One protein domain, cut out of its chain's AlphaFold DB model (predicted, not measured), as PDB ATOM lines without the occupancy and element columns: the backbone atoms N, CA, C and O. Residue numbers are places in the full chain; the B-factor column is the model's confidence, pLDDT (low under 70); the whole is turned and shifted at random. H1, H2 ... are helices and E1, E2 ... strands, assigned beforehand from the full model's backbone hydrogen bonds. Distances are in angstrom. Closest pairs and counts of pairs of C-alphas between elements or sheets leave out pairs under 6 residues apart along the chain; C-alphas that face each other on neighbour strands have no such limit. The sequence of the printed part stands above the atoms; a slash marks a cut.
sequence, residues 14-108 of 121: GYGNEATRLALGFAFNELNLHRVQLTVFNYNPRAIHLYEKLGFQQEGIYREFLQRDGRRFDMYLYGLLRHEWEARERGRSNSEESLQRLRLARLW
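This is residues 14 to 108 of the 121 residues of the protein "N-acetyltransferase" of Dehalococcoidia bacterium (UniProt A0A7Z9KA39). A small, twisted three-stranded sheet has the short helix H2 packed over it, H1 grazing it, and the long helix H3 leaving the end of E3 as an arm whose residues 90 to 108 stick out. The hairpin of E2 and E3 reaches to the other end of the long axis. The printed part has 95 residues, with H1, E1, H2, E2, E3 and H3 in chain order; the sheet, E1 - E3 - E2, is antiparallel and the class is mixed, helices and strands. The whole is loose, with a radius of gyration of the C-alphas of 17.4 A and spans of 63 by 30 by 18 A.

H1, residues 15 to 30, begins at C-alpha 15 (-38.049, 12.006, 27.214) and is 21.4 A long. E1 is residues 35 to 41, and H2 is residues 45 to 54. E2, residues 57 to 68, measures 26.1 A and bends by 68 degrees at residue 60. E3, residues 71 to 81, measures 33.1 A. H3, residues 82 to 108, measures 39.0 A and ends at C-alpha 108 (-19.984, 37.354, 40.424).

E1 and E3 are antiparallel, with N 38 and O 78 at 3.0 A. In the hairpin E2 and E3, N 62 and O 75 are 2.8 A apart. H2 is on the sheet at a height of 9.2 A and runs along the strands, at 7 degrees to E3 on the local plane. H1 touches H2 with residues 16 to 21 alone; the closest C-alphas, of Asn 17 and Leu 50, are 6.7 A apart. H3 only grazes the sheet, with residues 82 to 85. In H1, H2 and H3 every O i to N i+4 pair is within hydrogen-bond range.

The C-alphas farthest apart, of Gly 70 and Trp 108, are 63.1 A apart. The printed part has no cut, its links are tight, and no printed residue is under 70 in pLDDT.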
ATOM      1  N   GLY A  14     -40.241  15.681  27.739       86.56
ATOM      2  CA  GLY A  14     -38.968  15.760  27.015       86.56
ATOM      3  C   GLY A  14     -38.249  14.424  26.794       86.56
ATOM      4  O   GLY A  14     -37.319  14.389  25.994       86.56
ATOM      5  N   TYR A  15     -38.716  13.309  27.365       88.19
ATOM      6  CA  TYR A  15     -38.049  12.006  27.214       88.19
ATOM      7  C   TYR A  15     -37.898  11.534  25.767       88.19
ATOM      8  O   TYR A  15     -36.871  10.971  25.411       88.19
ATOM      9  N   GLY A  16     -38.881  11.805  24.901       88.38
ATOM     10  CA  GLY A  16     -38.762  11.475  23.476       88.38
ATOM     11  C   GLY A  16     -37.590  12.206  22.815       88.38
ATOM     12  O   GLY A  16     -36.850  11.622  22.026       88.38
ATOM     13  N   ASN A  17     -37.377  13.468  23.192       90.94
ATOM     14  CA  ASN A  17     -36.248  14.264  22.728       90.94
ATOM     15  C   ASN A  17     -34.919  13.724  23.253       90.94
ATOM     16  O   ASN A  17     -33.998  13.538  22.465       90.94
ATOM     17  N   GLU A  18     -34.822  13.425  24.546       91.88
ATOM     18  CA  GLU A  18     -33.600  12.865  25.134       91.88
ATOM     19  C   GLU A  18     -33.243  11.505  24.530       91.88
ATOM     20  O   GLU A  18     -32.126  11.329  24.047       91.88
ATOM     21  N   ALA A  19     -34.203  10.581  24.462       92.38
ATOM     22  CA  ALA A  19     -33.998   9.254  23.891       92.38
ATOM     23  C   ALA A  19     -33.547   9.326  22.425       92.38
ATOM     24  O   ALA A  19     -32.602   8.646  22.029       92.38
ATOM     25  N   THR A  20     -34.178  10.191  21.623       93.69
ATOM     26  CA  THR A  20     -33.812  10.346  20.206       93.69
ATOM     27  C   THR A  20     -32.421  10.956  20.067       93.69
ATOM     28  O   THR A  20     -31.640  10.507  19.237       93.69
ATOM     29  N   ARG A  21     -32.056  11.933  20.905       94.06
ATOM     30  CA  ARG A  21     -30.706  12.512  20.895       94.06
ATOM     31  C   ARG A  21     -29.629  11.511  21.283       94.06
ATOM     32  O   ARG A  21     -28.593  11.488  20.629       94.06
ATOM     33  N   LEU A  22     -29.869  10.690  22.303       95.00
ATOM     34  CA  LEU A  22     -28.944   9.625  22.692       95.00
ATOM     35  C   LEU A  22     -28.763   8.618  21.553       95.00
ATOM     36  O   LEU A  22     -27.636   8.264  21.219       95.00
ATOM     37  N   ALA A  23     -29.859   8.225  20.902       95.88
ATOM     38  CA  ALA A  23     -29.812   7.344  19.742       95.88
ATOM     39  C   ALA A  23     -29.025   7.956  18.569       95.88
ATOM     40  O   ALA A  23     -28.224   7.261  17.951       95.88
ATOM     41  N   LEU A  24     -29.211   9.250  18.283       96.56
ATOM     42  CA  LEU A  24     -28.440   9.962  17.258       96.56
ATOM     43  C   LEU A  24     -26.954  10.050  17.613       96.56
ATOM     44  O   LEU A  24     -26.115   9.792  16.756       96.56
ATOM     45  N   GLY A  25     -26.632  10.366  18.870       96.69
ATOM     46  CA  GLY A  25     -25.256  10.390  19.360       96.69
ATOM     47  C   GLY A  25     -24.576   9.038  19.171       96.69
ATOM     48  O   GLY A  25     -23.488   8.981  18.615       96.69
ATOM     49  N   PHE A  26     -25.248   7.943  19.522       96.94
ATOM     50  CA  PHE A  26     -24.736   6.595  19.277       96.94
ATOM     51  C   PHE A  26     -24.579   6.289  17.777       96.94
ATOM     52  O   PHE A  26     -23.535   5.814  17.336       96.94
ATOM     53  N   ALA A  27     -25.595   6.601  16.968       97.44
ATOM     54  CA  ALA A  27     -25.588   6.354  15.528       97.44
ATOM     55  C   ALA A  27     -24.444   7.082  14.801       97.44
ATOM     56  O   ALA A  27     -23.789   6.508  13.930       97.44
ATOM     57  N   PHE A  28     -24.194   8.345  15.146       97.94
ATOM     58  CA  PHE A  28     -23.166   9.140  14.489       97.94
ATOM     59  C   PHE A  28     -21.787   8.992  15.141       97.94
ATOM     60  O   PHE A  28     -20.806   8.888  14.411       97.94
ATOM     61  N   ASN A  29     -21.664   8.942  16.464       97.12
ATOM     62  CA  ASN A  29     -20.343   8.857  17.098       97.12
ATOM     63  C   ASN A  29     -19.808   7.425  17.126       97.12
ATOM     64  O   ASN A  29     -18.686   7.195  16.692       97.12
ATOM     65  N   GLU A  30     -20.614   6.463  17.578       97.50
ATOM     66  CA  GLU A  30     -20.134   5.096  17.826       97.50
ATOM     67  C   GLU A  30     -20.212   4.227  16.572       97.50
ATOM     68  O   GLU A  30     -19.281   3.499  16.241       97.50
ATOM     69  N   LEU A  31     -21.320   4.313  15.832       97.56
ATOM     70  CA  LEU A  31     -21.520   3.498  14.627       97.56
ATOM     71  C   LEU A  31     -20.956   4.136  13.353       97.56
ATOM     72  O   LEU A  31     -21.016   3.531  12.284       97.56
ATOM     73  N   ASN A  32     -20.449   5.365  13.449       97.56
ATOM     74  CA  ASN A  32     -19.931   6.139  12.328       97.56
ATOM     75  C   ASN A  32     -20.879   6.197  11.101       97.56
ATOM     76  O   ASN A  32     -20.441   6.244   9.950       97.56
ATOM     77  N   LEU A  33     -22.203   6.222  11.309       98.31
ATOM     78  CA  LEU A  33     -23.155   6.256  10.192       98.31
ATOM     79  C   LEU A  33     -23.077   7.581   9.428       98.31
ATOM     80  O   LEU A  33     -22.925   8.645  10.017       98.31
ATOM     81  N   HIS A  34     -23.222   7.556   8.106       98.50
ATOM     82  CA  HIS A  34     -23.303   8.800   7.331       98.50
ATOM     83  C   HIS A  34     -24.674   9.486   7.470       98.50
ATOM     84  O   HIS A  34     -24.791  10.706   7.349       98.50
ATOM     85  N   ARG A  35     -25.718   8.691   7.723       98.38
ATOM     86  CA  ARG A  35     -27.115   9.102   7.632       98.38
ATOM     87  C   ARG A  35     -27.994   8.291   8.581       98.38
ATOM     88  O   ARG A  35     -27.806   7.084   8.717       98.38
ATOM     89  N   VAL A  36     -29.004   8.946   9.147       98.25
ATOM     90  CA  VAL A  36     -30.122   8.319   9.864       98.25
ATOM     91  C   VAL A  36     -31.422   8.675   9.153       98.25
ATOM     92  O   VAL A  36     -31.611   9.810   8.728       98.25
ATOM     93  N   GLN A  37     -32.327   7.705   9.031       97.81
ATOM     94  CA  GLN A  37     -33.649   7.915   8.447       97.81
ATOM     95  C   GLN A  37     -34.746   7.330   9.328       97.81
ATOM     96  O   GLN A  37     -34.521   6.366  10.068       97.81
ATOM     97  N   LEU A  38     -35.941   7.897   9.212       97.19
ATOM     98  CA  LEU A  38     -37.133   7.427   9.904       97.19
ATOM     99  C   LEU A  38     -38.390   7.677   9.079       97.19
ATOM    100  O   LEU A  38     -38.401   8.472   8.138       97.19
ATOM    101  N   THR A  39     -39.463   7.009   9.482       97.50
ATOM    102  CA  THR A  39     -40.803   7.260   8.969       97.50
ATOM    103  C   THR A  39     -41.761   7.585  10.104       97.50
ATOM    104  O   THR A  39     -41.602   7.121  11.235       97.50
ATOM    105  N   VAL A  40     -42.762   8.410   9.809       96.88
ATOM    106  CA  VAL A  40     -43.789   8.811  10.774       96.88
ATOM    107  C   VAL A  40     -45.121   9.001  10.072       96.88
ATOM    108  O   VAL A  40     -45.181   9.540   8.972       96.88
ATOM    109  N   PHE A  41     -46.207   8.551  10.692       97.25
ATOM    110  CA  PHE A  41     -47.537   8.797  10.149       97.25
ATOM    111  C   PHE A  41     -47.959  10.253  10.344       97.25
ATOM    112  O   PHE A  41     -47.727  10.833  11.408       97.25
ATOM    113  N   ASN A  42     -48.640  10.808   9.341       96.88
ATOM    114  CA  ASN A  42     -49.086  12.204   9.326       96.88
ATOM    115  C   ASN A  42     -49.980  12.590  10.522       96.88
ATOM    116  O   ASN A  42     -49.988  13.741  10.948       96.88
ATOM    117  N   TYR A  43     -50.686  11.630  11.124       95.50
ATOM    118  CA  TYR A  43     -51.525  11.856  12.301       95.50
ATOM    119  C   TYR A  43     -50.745  12.013  13.620       95.50
ATOM    120  O   TYR A  43     -51.370  12.203  14.664       95.50
ATOM    121  N   ASN A  44     -49.407  11.916  13.619       94.00
ATOM    122  CA  ASN A  44     -48.573  12.076  14.816       94.00
ATOM    123  C   ASN A  44     -47.787  13.406  14.806       94.00
ATOM    124  O   ASN A  44     -46.558  13.403  14.666       94.00
ATOM    125  N   PRO A  45     -48.458  14.558  15.013       94.56
ATOM    126  CA  PRO A  45     -47.816  15.872  14.949       94.56
ATOM    127  C   PRO A  45     -46.747  16.067  16.030       94.56
ATOM    128  O   PRO A  45     -45.797  16.820  15.835       94.56
ATOM    129  N   ARG A  46     -46.857  15.366  17.169       91.56
ATOM    130  CA  ARG A  46     -45.865  15.441  18.255       91.56
ATOM    131  C   ARG A  46     -44.522  14.855  17.833       91.56
ATOM    132  O   ARG A  46     -43.488  15.452  18.116       91.56
ATOM    133  N   ALA A  47     -44.541  13.699  17.170       92.44
ATOM    134  CA  ALA A  47     -43.326  13.079  16.655       92.44
ATOM    135  C   ALA A  47     -42.744  13.884  15.486       92.44
ATOM    136  O   ALA A  47     -41.547  14.139  15.481       92.44
ATOM    137  N   ILE A  48     -43.590  14.359  14.563       96.25
ATOM    138  CA  ILE A  48     -43.173  15.230  13.450       96.25
ATOM    139  C   ILE A  48     -42.419  16.459  13.973       96.25
ATOM    140  O   ILE A  48     -41.257  16.663  13.628       96.25
ATOM    141  N   HIS A  49     -43.030  17.198  14.905       95.19
ATOM    142  CA  HIS A  49     -42.403  18.373  15.506       95.19
ATOM    143  C   HIS A  49     -41.082  18.038  16.208       95.19
ATOM    144  O   HIS A  49     -40.122  18.805  16.137       95.19
ATOM    145  N   LEU A  50     -41.006  16.888  16.887       94.25
ATOM    146  CA  LEU A  50     -39.770  16.424  17.508       94.25
ATOM    147  C   LEU A  50     -38.659  16.207  16.467       94.25
ATOM    148  O   LEU A  50     -37.537  16.660  16.685       94.25
ATOM    149  N   TYR A  51     -38.949  15.527  15.359       95.94
ATOM    150  CA  TYR A  51     -37.946  15.224  14.336       95.94
ATOM    151  C   TYR A  51     -37.438  16.490  13.643       95.94
ATOM    152  O   TYR A  51     -36.226  16.681  13.541       95.94
ATOM    153  N   GLU A  52     -38.334  17.404  13.280       96.62
ATOM    154  CA  GLU A  52     -37.977  18.708  12.706       96.62
ATOM    155  C   GLU A  52     -37.146  19.542  13.691       96.62
ATOM    156  O   GLU A  52     -36.085  20.083  13.355       96.62
ATOM    157  N   LYS A  53     -37.557  19.560  14.967       94.69
ATOM    158  CA  LYS A  53     -36.790  20.199  16.040       94.69
ATOM    159  C   LYS A  53     -35.407  19.578  16.202       94.69
ATOM    160  O   LYS A  53     -34.484  20.306  16.560       94.69
ATOM    161  N   LEU A  54     -35.228  18.285  15.933       95.12
ATOM    162  CA  LEU A  54     -33.937  17.586  15.970       95.12
ATOM    163  C   LEU A  54     -33.133  17.672  14.669       95.12
ATOM    164  O   LEU A  54     -31.936  17.394  14.694       95.12
ATOM    165  N   GLY A  55     -33.720  18.219  13.606       96.81
ATOM    166  CA  GLY A  55     -33.008  18.628  12.394       96.81
ATOM    167  C   GLY A  55     -33.163  17.703  11.225       96.81
ATOM    168  O   GLY A  55     -32.572  17.968  10.184       96.81
ATOM    169  N   PHE A  56     -33.982  16.673  11.389       98.06
ATOM    170  CA  PHE A  56     -34.401  15.868  10.271       98.06
ATOM    171  C   PHE A  56     -35.100  16.736   9.224       98.06
ATOM    172  O   PHE A  56     -35.930  17.584   9.559       98.06
ATOM    173  N   GLN A  57     -34.780  16.479   7.963       98.38
ATOM    174  CA  GLN A  57     -35.421  17.070   6.799       98.38
ATOM    175  C   GLN A  57     -36.454  16.098   6.244       98.38
ATOM    176  O   GLN A  57     -36.199  14.893   6.181       98.38
ATOM    177  N   GLN A  58     -37.624  16.609   5.859       98.38
ATOM    178  CA  GLN A  58     -38.628  15.802   5.179       98.38
ATOM    179  C   GLN A  58     -38.198  15.582   3.728       98.38
ATOM    180  O   GLN A  58     -37.949  16.533   2.994       98.38
ATOM    181  N   GLU A  59     -38.141  14.325   3.306       98.75
ATOM    182  CA  GLU A  59     -37.620  13.945   1.986       98.75
ATOM    183  C   GLU A  59     -38.690  13.370   1.068       98.75
ATOM    184  O   GLU A  59     -38.500  13.274  -0.142       98.75
ATOM    185  N   GLY A  60     -39.826  12.966   1.632       98.50
ATOM    186  CA  GLY A  60     -40.896  12.391   0.844       98.50
ATOM    187  C   GLY A  60     -42.124  12.030   1.653       98.50
ATOM    188  O   GLY A  60     -42.181  12.166   2.879       98.50
ATOM    189  N   ILE A  61     -43.127  11.555   0.918       98.69
ATOM    190  CA  ILE A  61     -44.403  11.101   1.454       98.69
ATOM    191  C   ILE A  61     -44.822   9.848   0.690       98.69
ATOM    192  O   ILE A  61     -44.999   9.885  -0.528       98.69
ATOM    193  N   TYR A  62     -45.056   8.754   1.409       98.56
ATOM    194  CA  TYR A  62     -45.889   7.675   0.896       98.56
ATOM    195  C   TYR A  62     -47.352   8.045   1.125       98.56
ATOM    196  O   TYR A  62     -47.840   8.017   2.258       98.56
ATOM    197  N   ARG A  63     -48.037   8.426   0.043       98.50
ATOM    198  CA  ARG A  63     -49.457   8.789   0.077       98.50
ATOM    199  C   ARG A  63     -50.315   7.558   0.338       98.50
ATOM    200  O   ARG A  63     -50.063   6.509  -0.248       98.50
ATOM    201  N   GLU A  64     -51.317   7.705   1.198       97.62
ATOM    202  CA  GLU A  64     -52.293   6.661   1.525       97.62
ATOM    203  C   GLU A  64     -51.668   5.313   1.950       97.62
ATOM    204  O   GLU A  64     -52.203   4.236   1.661       97.62
ATOM    205  N   PHE A  65     -50.530   5.371   2.648       98.06
ATOM    206  CA  PHE A  65     -49.726   4.208   3.023       98.06
ATOM    207  C   PHE A  65     -50.448   3.249   3.980       98.06
ATOM    208  O   PHE A  65     -50.328   2.034   3.840       98.06
ATOM    209  N   LEU A  66     -51.194   3.775   4.958       97.19
ATOM    210  CA  LEU A  66     -51.869   2.971   5.981       97.19
ATOM    211  C   LEU A  66     -53.387   3.148   5.915       97.19
ATOM    212  O   LEU A  66     -53.877   4.264   6.054       97.19
ATOM    213  N   GLN A  67     -54.138   2.050   5.797       96.94
ATOM    214  CA  GLN A  67     -55.578   2.032   6.072       96.94
ATOM    215  C   GLN A  67     -55.804   1.715   7.553       96.94
ATOM    216  O   GLN A  67     -55.393   0.658   8.031       96.94
ATOM    217  N   ARG A  68     -56.484   2.603   8.277       93.25
ATOM    218  CA  ARG A  68     -56.864   2.399   9.678       93.25
ATOM    219  C   ARG A  68     -58.182   3.114   9.968       93.25
ATOM    220  O   ARG A  68     -58.373   4.245   9.538       93.25
ATOM    221  N   ASP A  69     -59.089   2.449  10.680       94.44
ATOM    222  CA  ASP A  69     -60.377   3.020  11.109       94.44
ATOM    223  C   ASP A  69     -61.179   3.647   9.945       94.44
ATOM    224  O   ASP A  69     -61.729   4.742  10.042       94.44
ATOM    225  N   GLY A  70     -61.187   2.966   8.792       95.94
ATOM    226  CA  GLY A  70     -61.884   3.428   7.586       95.94
ATOM    227  C   GLY A  70     -61.218   4.598   6.848       95.94
ATOM    228  O   GLY A  70     -61.750   5.046   5.837       95.94
ATOM    229  N   ARG A  71     -60.052   5.075   7.298       96.56
ATOM    230  CA  ARG A  71     -59.319   6.200   6.698       96.56
ATOM    231  C   ARG A  71     -57.938   5.773   6.203       96.56
ATOM    232  O   ARG A  71     -57.305   4.891   6.785       96.56
ATOM    233  N   ARG A  72     -57.468   6.419   5.135       97.75
ATOM    234  CA  ARG A  72     -56.083   6.321   4.659       97.75
ATOM    235  C   ARG A  72     -55.226   7.397   5.318       97.75
ATOM    236  O   ARG A  72     -55.663   8.537   5.456       97.75
ATOM    237  N   PHE A  73     -54.008   7.033   5.694       98.06
ATOM    238  CA  PHE A  73     -53.021   7.926   6.288       98.06
ATOM    239  C   PHE A  73     -51.720   7.888   5.501       98.06
ATOM    240  O   PHE A  73     -51.264   6.822   5.079       98.06
ATOM    241  N   ASP A  74     -51.110   9.057   5.364       98.50
ATOM    242  CA  ASP A  74     -49.808   9.208   4.736       98.50
ATOM    243  C   ASP A  74     -48.691   8.841   5.714       98.50
ATOM    244  O   ASP A  74     -48.804   9.038   6.931       98.50
ATOM    245  N   MET A  75     -47.580   8.353   5.169       98.31
ATOM    246  CA  MET A  75     -46.346   8.139   5.915       98.31
ATOM    247  C   MET A  75     -45.270   9.085   5.391       98.31
ATOM    248  O   MET A  75     -44.882   9.020   4.226       98.31
ATOM    249  N   TYR A  76     -44.795   9.974   6.252       98.50
ATOM    250  CA  TYR A  76     -43.726  10.916   5.944       98.50
ATOM    251  C   TYR A  76     -42.370  10.247   6.129       98.50
ATOM    252  O   TYR A  76     -42.185   9.448   7.052       98.50
ATOM    253  N   LEU A  77     -41.434  10.584   5.245       98.56
ATOM    254  CA  LEU A  77     -40.051  10.130   5.276       98.56
ATOM    255  C   LEU A  77     -39.161  11.293   5.689       98.56
ATOM    256  O   LEU A  77     -39.266  12.385   5.128       98.56
ATOM    257  N   TYR A  78     -38.272  11.030   6.636       98.62
ATOM    258  CA  TYR A  78     -37.325  12.009   7.139       98.62
ATOM    259  C   TYR A  78     -35.903  11.452   7.122       98.62
ATOM    260  O   TYR A  78     -35.682  10.277   7.439       98.62
ATOM    261  N   GLY A  79     -34.944  12.325   6.827       98.44
ATOM    262  CA  GLY A  79     -33.516  12.036   6.829       98.44
ATOM    263  C   GLY A  79     -32.716  13.063   7.623       98.44
ATOM    264  O   GLY A  79     -33.105  14.223   7.721       98.44
ATOM    265  N   LEU A  80     -31.608  12.623   8.212       98.62
ATOM    266  CA  LEU A  80     -30.616  13.479   8.859       98.62
ATOM    267  C   LEU A  80     -29.219  12.991   8.480       98.62
ATOM    268  O   LEU A  80     -28.881  11.819   8.685       98.62
ATOM    269  N   LEU A  81     -28.409  13.888   7.929       98.69
ATOM    270  CA  LEU A  81     -27.026  13.626   7.553       98.69
ATOM    271  C   LEU A  81     -26.079  13.974   8.703       98.69
ATOM    272  O   LEU A  81     -26.330  14.880   9.500       98.69
ATOM    273  N   ARG A  82     -24.938  13.280   8.755       98.38
ATOM    274  CA  ARG A  82     -23.896  13.504   9.769       98.38
ATOM    275  C   ARG A  82     -23.511  14.975   9.908       98.38
ATOM    276  O   ARG A  82     -23.492  15.497  11.014       98.38
ATOM    277  N   HIS A  83     -23.211  15.642   8.796       98.31
ATOM    278  CA  HIS A  83     -22.704  17.014   8.830       98.31
ATOM    279  C   HIS A  83     -23.752  18.014   9.357       98.31
ATOM    280  O   HIS A  83     -23.398  18.989  10.020       98.31
ATOM    281  N   GLU A  84     -25.041  17.757   9.109       98.25
ATOM    282  CA  GLU A  84     -26.159  18.553   9.632       98.25
ATOM    283  C   GLU A  84     -26.287  18.375  11.149       98.25
ATOM    284  O   GLU A  84     -26.469  19.344  11.892       98.25
ATOM    285  N   TRP A  85     -26.143  17.132  11.619       97.94
ATOM    286  CA  TRP A  85     -26.133  16.804  13.039       97.94
ATOM    287  C   TRP A  85     -24.926  17.427  13.765       97.94
ATOM    288  O   TRP A  85     -25.104  18.110  14.773       97.94
ATOM    289  N   GLU A  86     -23.714  17.299  13.218       97.25
ATOM    290  CA  GLU A  86     -22.489  17.889  13.783       97.25
ATOM    291  C   GLU A  86     -22.561  19.422  13.851       97.25
ATOM    292  O   GLU A  86     -22.167  20.032  14.849       97.25
ATOM    293  N   ALA A  87     -23.090  20.072  12.808       96.50
ATOM    294  CA  ALA A  87     -23.306  21.517  12.812       96.50
ATOM    295  C   ALA A  87     -24.239  21.954  13.955       96.50
ATOM    296  O   ALA A  87     -23.966  22.955  14.624       96.50
ATOM    297  N   ARG A  88     -25.295  21.182  14.230       93.81
ATOM    298  CA  ARG A  88     -26.216  21.437  15.345       93.81
ATOM    299  C   ARG A  88     -25.584  21.237  16.709       93.81
ATOM    300  O   ARG A  88     -25.773  22.089  17.575       93.81
ATOM    301  N   GLU A  89     -24.844  20.152  16.911       93.56
ATOM    302  CA  GLU A  89     -24.216  19.896  18.209       93.56
ATOM    303  C   GLU A  89     -23.162  20.963  18.536       93.56
ATOM    304  O   GLU A  89     -23.117  21.440  19.671       93.56
ATOM    305  N   ARG A  90     -22.418  21.456  17.534       92.06
ATOM    306  CA  ARG A  90     -21.545  22.632  17.701       92.06
ATOM    307  C   ARG A  90     -22.325  23.881  18.114       92.06
ATOM    308  O   ARG A  90     -21.955  24.544  19.080       92.06
ATOM    309  N   GLY A  91     -23.428  24.185  17.426       90.25
ATOM    310  CA  GLY A  91     -24.287  25.323  17.774       90.25
ATOM    311  C   GLY A  91     -24.843  25.236  19.203       90.25
ATOM    312  O   GLY A  91     -24.884  26.239  19.923       90.25
ATOM    313  N   ARG A  92     -25.216  24.029  19.645       87.44
ATOM    314  CA  ARG A  92     -25.689  23.781  21.009       87.44
ATOM    315  C   ARG A  92     -24.583  23.985  22.043       87.44
ATOM    316  O   ARG A  92     -24.820  24.704  23.011       87.44
ATOM    317  N   SER A  93     -23.400  23.407  21.824       87.44
ATOM    318  CA  SER A  93     -22.250  23.559  22.726       87.44
ATOM    319  C   SER A  93     -21.910  25.036  22.948       87.44
ATOM    320  O   SER A  93     -21.813  25.489  24.086       87.44
ATOM    321  N   ASN A  94     -21.847  25.822  21.867       91.06
ATOM    322  CA  ASN A  94     -21.575  27.262  21.941       91.06
ATOM    323  C   ASN A  94     -22.653  28.028  22.732       91.06
ATOM    324  O   ASN A  94     -22.353  28.968  23.474       91.06
ATOM    325  N   SER A  95     -23.920  27.632  22.580       88.69
ATOM    326  CA  SER A  95     -25.044  28.240  23.303       88.69
ATOM    327  C   SER A  95     -24.990  27.923  24.801       88.69
ATOM    328  O   SER A  95     -25.195  28.812  25.629       88.69
ATOM    329  N   GLU A  96     -24.686  26.675  25.161       88.25
ATOM    330  CA  GLU A  96     -24.553  26.244  26.557       88.25
ATOM    331  C   GLU A  96     -23.378  26.935  27.254       88.25
ATOM    332  O   GLU A  96     -23.552  27.461  28.354       88.25
ATOM    333  N   GLU A  97     -22.222  27.034  26.595       89.94
ATOM    334  CA  GLU A  97     -21.057  27.759  27.113       89.94
ATOM    335  C   GLU A  97     -21.370  29.249  27.342       89.94
ATOM    336  O   GLU A  97     -21.035  29.823  28.384       89.94
ATOM    337  N   SER A  98     -22.088  29.882  26.409       91.06
ATOM    338  CA  SER A  98     -22.509  31.284  26.535       91.06
ATOM    339  C   SER A  98     -23.461  31.500  27.717       91.06
ATOM    340  O   SER A  98     -23.299  32.450  28.488       91.06
ATOM    341  N   LEU A  99     -24.431  30.601  27.914       90.25
ATOM    342  CA  LEU A  99     -25.359  30.654  29.048       90.25
ATOM    343  C   LEU A  99     -24.648  30.421  30.386       90.25
ATOM    344  O   LEU A  99     -24.953  31.102  31.369       90.25
ATOM    345  N   GLN A 100     -23.684  29.500  30.429       89.94
ATOM    346  CA  GLN A 100     -22.857  29.264  31.612       89.94
ATOM    347  C   GLN A 100     -22.043  30.509  31.979       89.94
ATOM    348  O   GLN A 100     -22.070  30.930  33.137       89.94
ATOM    349  N   ARG A 101     -21.402  31.160  30.999       90.44
ATOM    350  CA  ARG A 101     -20.681  32.428  31.207       90.44
ATOM    351  C   ARG A 101     -21.585  33.524  31.761       90.44
ATOM    352  O   ARG A 101     -21.221  34.172  32.738       90.44
ATOM    353  N   LEU A 102     -22.782  33.704  31.197       91.38
ATOM    354  CA  LEU A 102     -23.754  34.685  31.695       91.38
ATOM    355  C   LEU A 102     -24.209  34.374  33.127       91.38
ATOM    356  O   LEU A 102     -24.371  35.289  33.935       91.38
ATOM    357  N   ARG A 103     -24.398  33.093  33.463       91.06
ATOM    358  CA  ARG A 103     -24.760  32.667  34.821       91.06
ATOM    359  C   ARG A 103     -23.640  32.961  35.819       91.06
ATOM    360  O   ARG A 103     -23.927  33.496  36.885       91.06
ATOM    361  N   LEU A 104     -22.388  32.669  35.464       89.12
ATOM    362  CA  LEU A 104     -21.218  32.979  36.291       89.12
ATOM    363  C   LEU A 104     -21.025  34.489  36.465       89.12
ATOM    364  O   LEU A 104     -20.839  34.944  37.588       89.12
ATOM    365  N   ALA A 105     -21.158  35.272  35.393       88.81
ATOM    366  CA  ALA A 105     -21.073  36.730  35.460       88.81
ATOM    367  C   ALA A 105     -22.149  37.327  36.384       88.81
ATOM    368  O   ALA A 105     -21.853  38.217  37.180       88.81
ATOM    369  N   ARG A 106     -23.385  36.805  36.333       90.69
ATOM    370  CA  ARG A 106     -24.460  37.196  37.262       90.69
ATOM    371  C   ARG A 106     -24.128  36.840  38.711       90.69
ATOM    372  O   ARG A 106     -24.314  37.688  39.574       90.69
ATOM    373  N   LEU A 107     -23.603  35.637  38.963       85.75
ATOM    374  CA  LEU A 107     -23.184  35.205  40.303       85.75
ATOM    375  C   LEU A 107     -22.049  36.078  40.868       85.75
ATOM    376  O   LEU A 107     -22.085  36.464  42.035       85.75
ATOM    377  N   TRP A 108     -21.065  36.439  40.039       77.19
ATOM    378  CA  TRP A 108     -19.984  37.354  40.424       77.19
ATOM    379  C   TRP A 108     -20.495  38.766  40.718       77.19
ATOM    380  O   TRP A 108     -20.045  39.386  41.681       77.19
TER     381      TRP A 108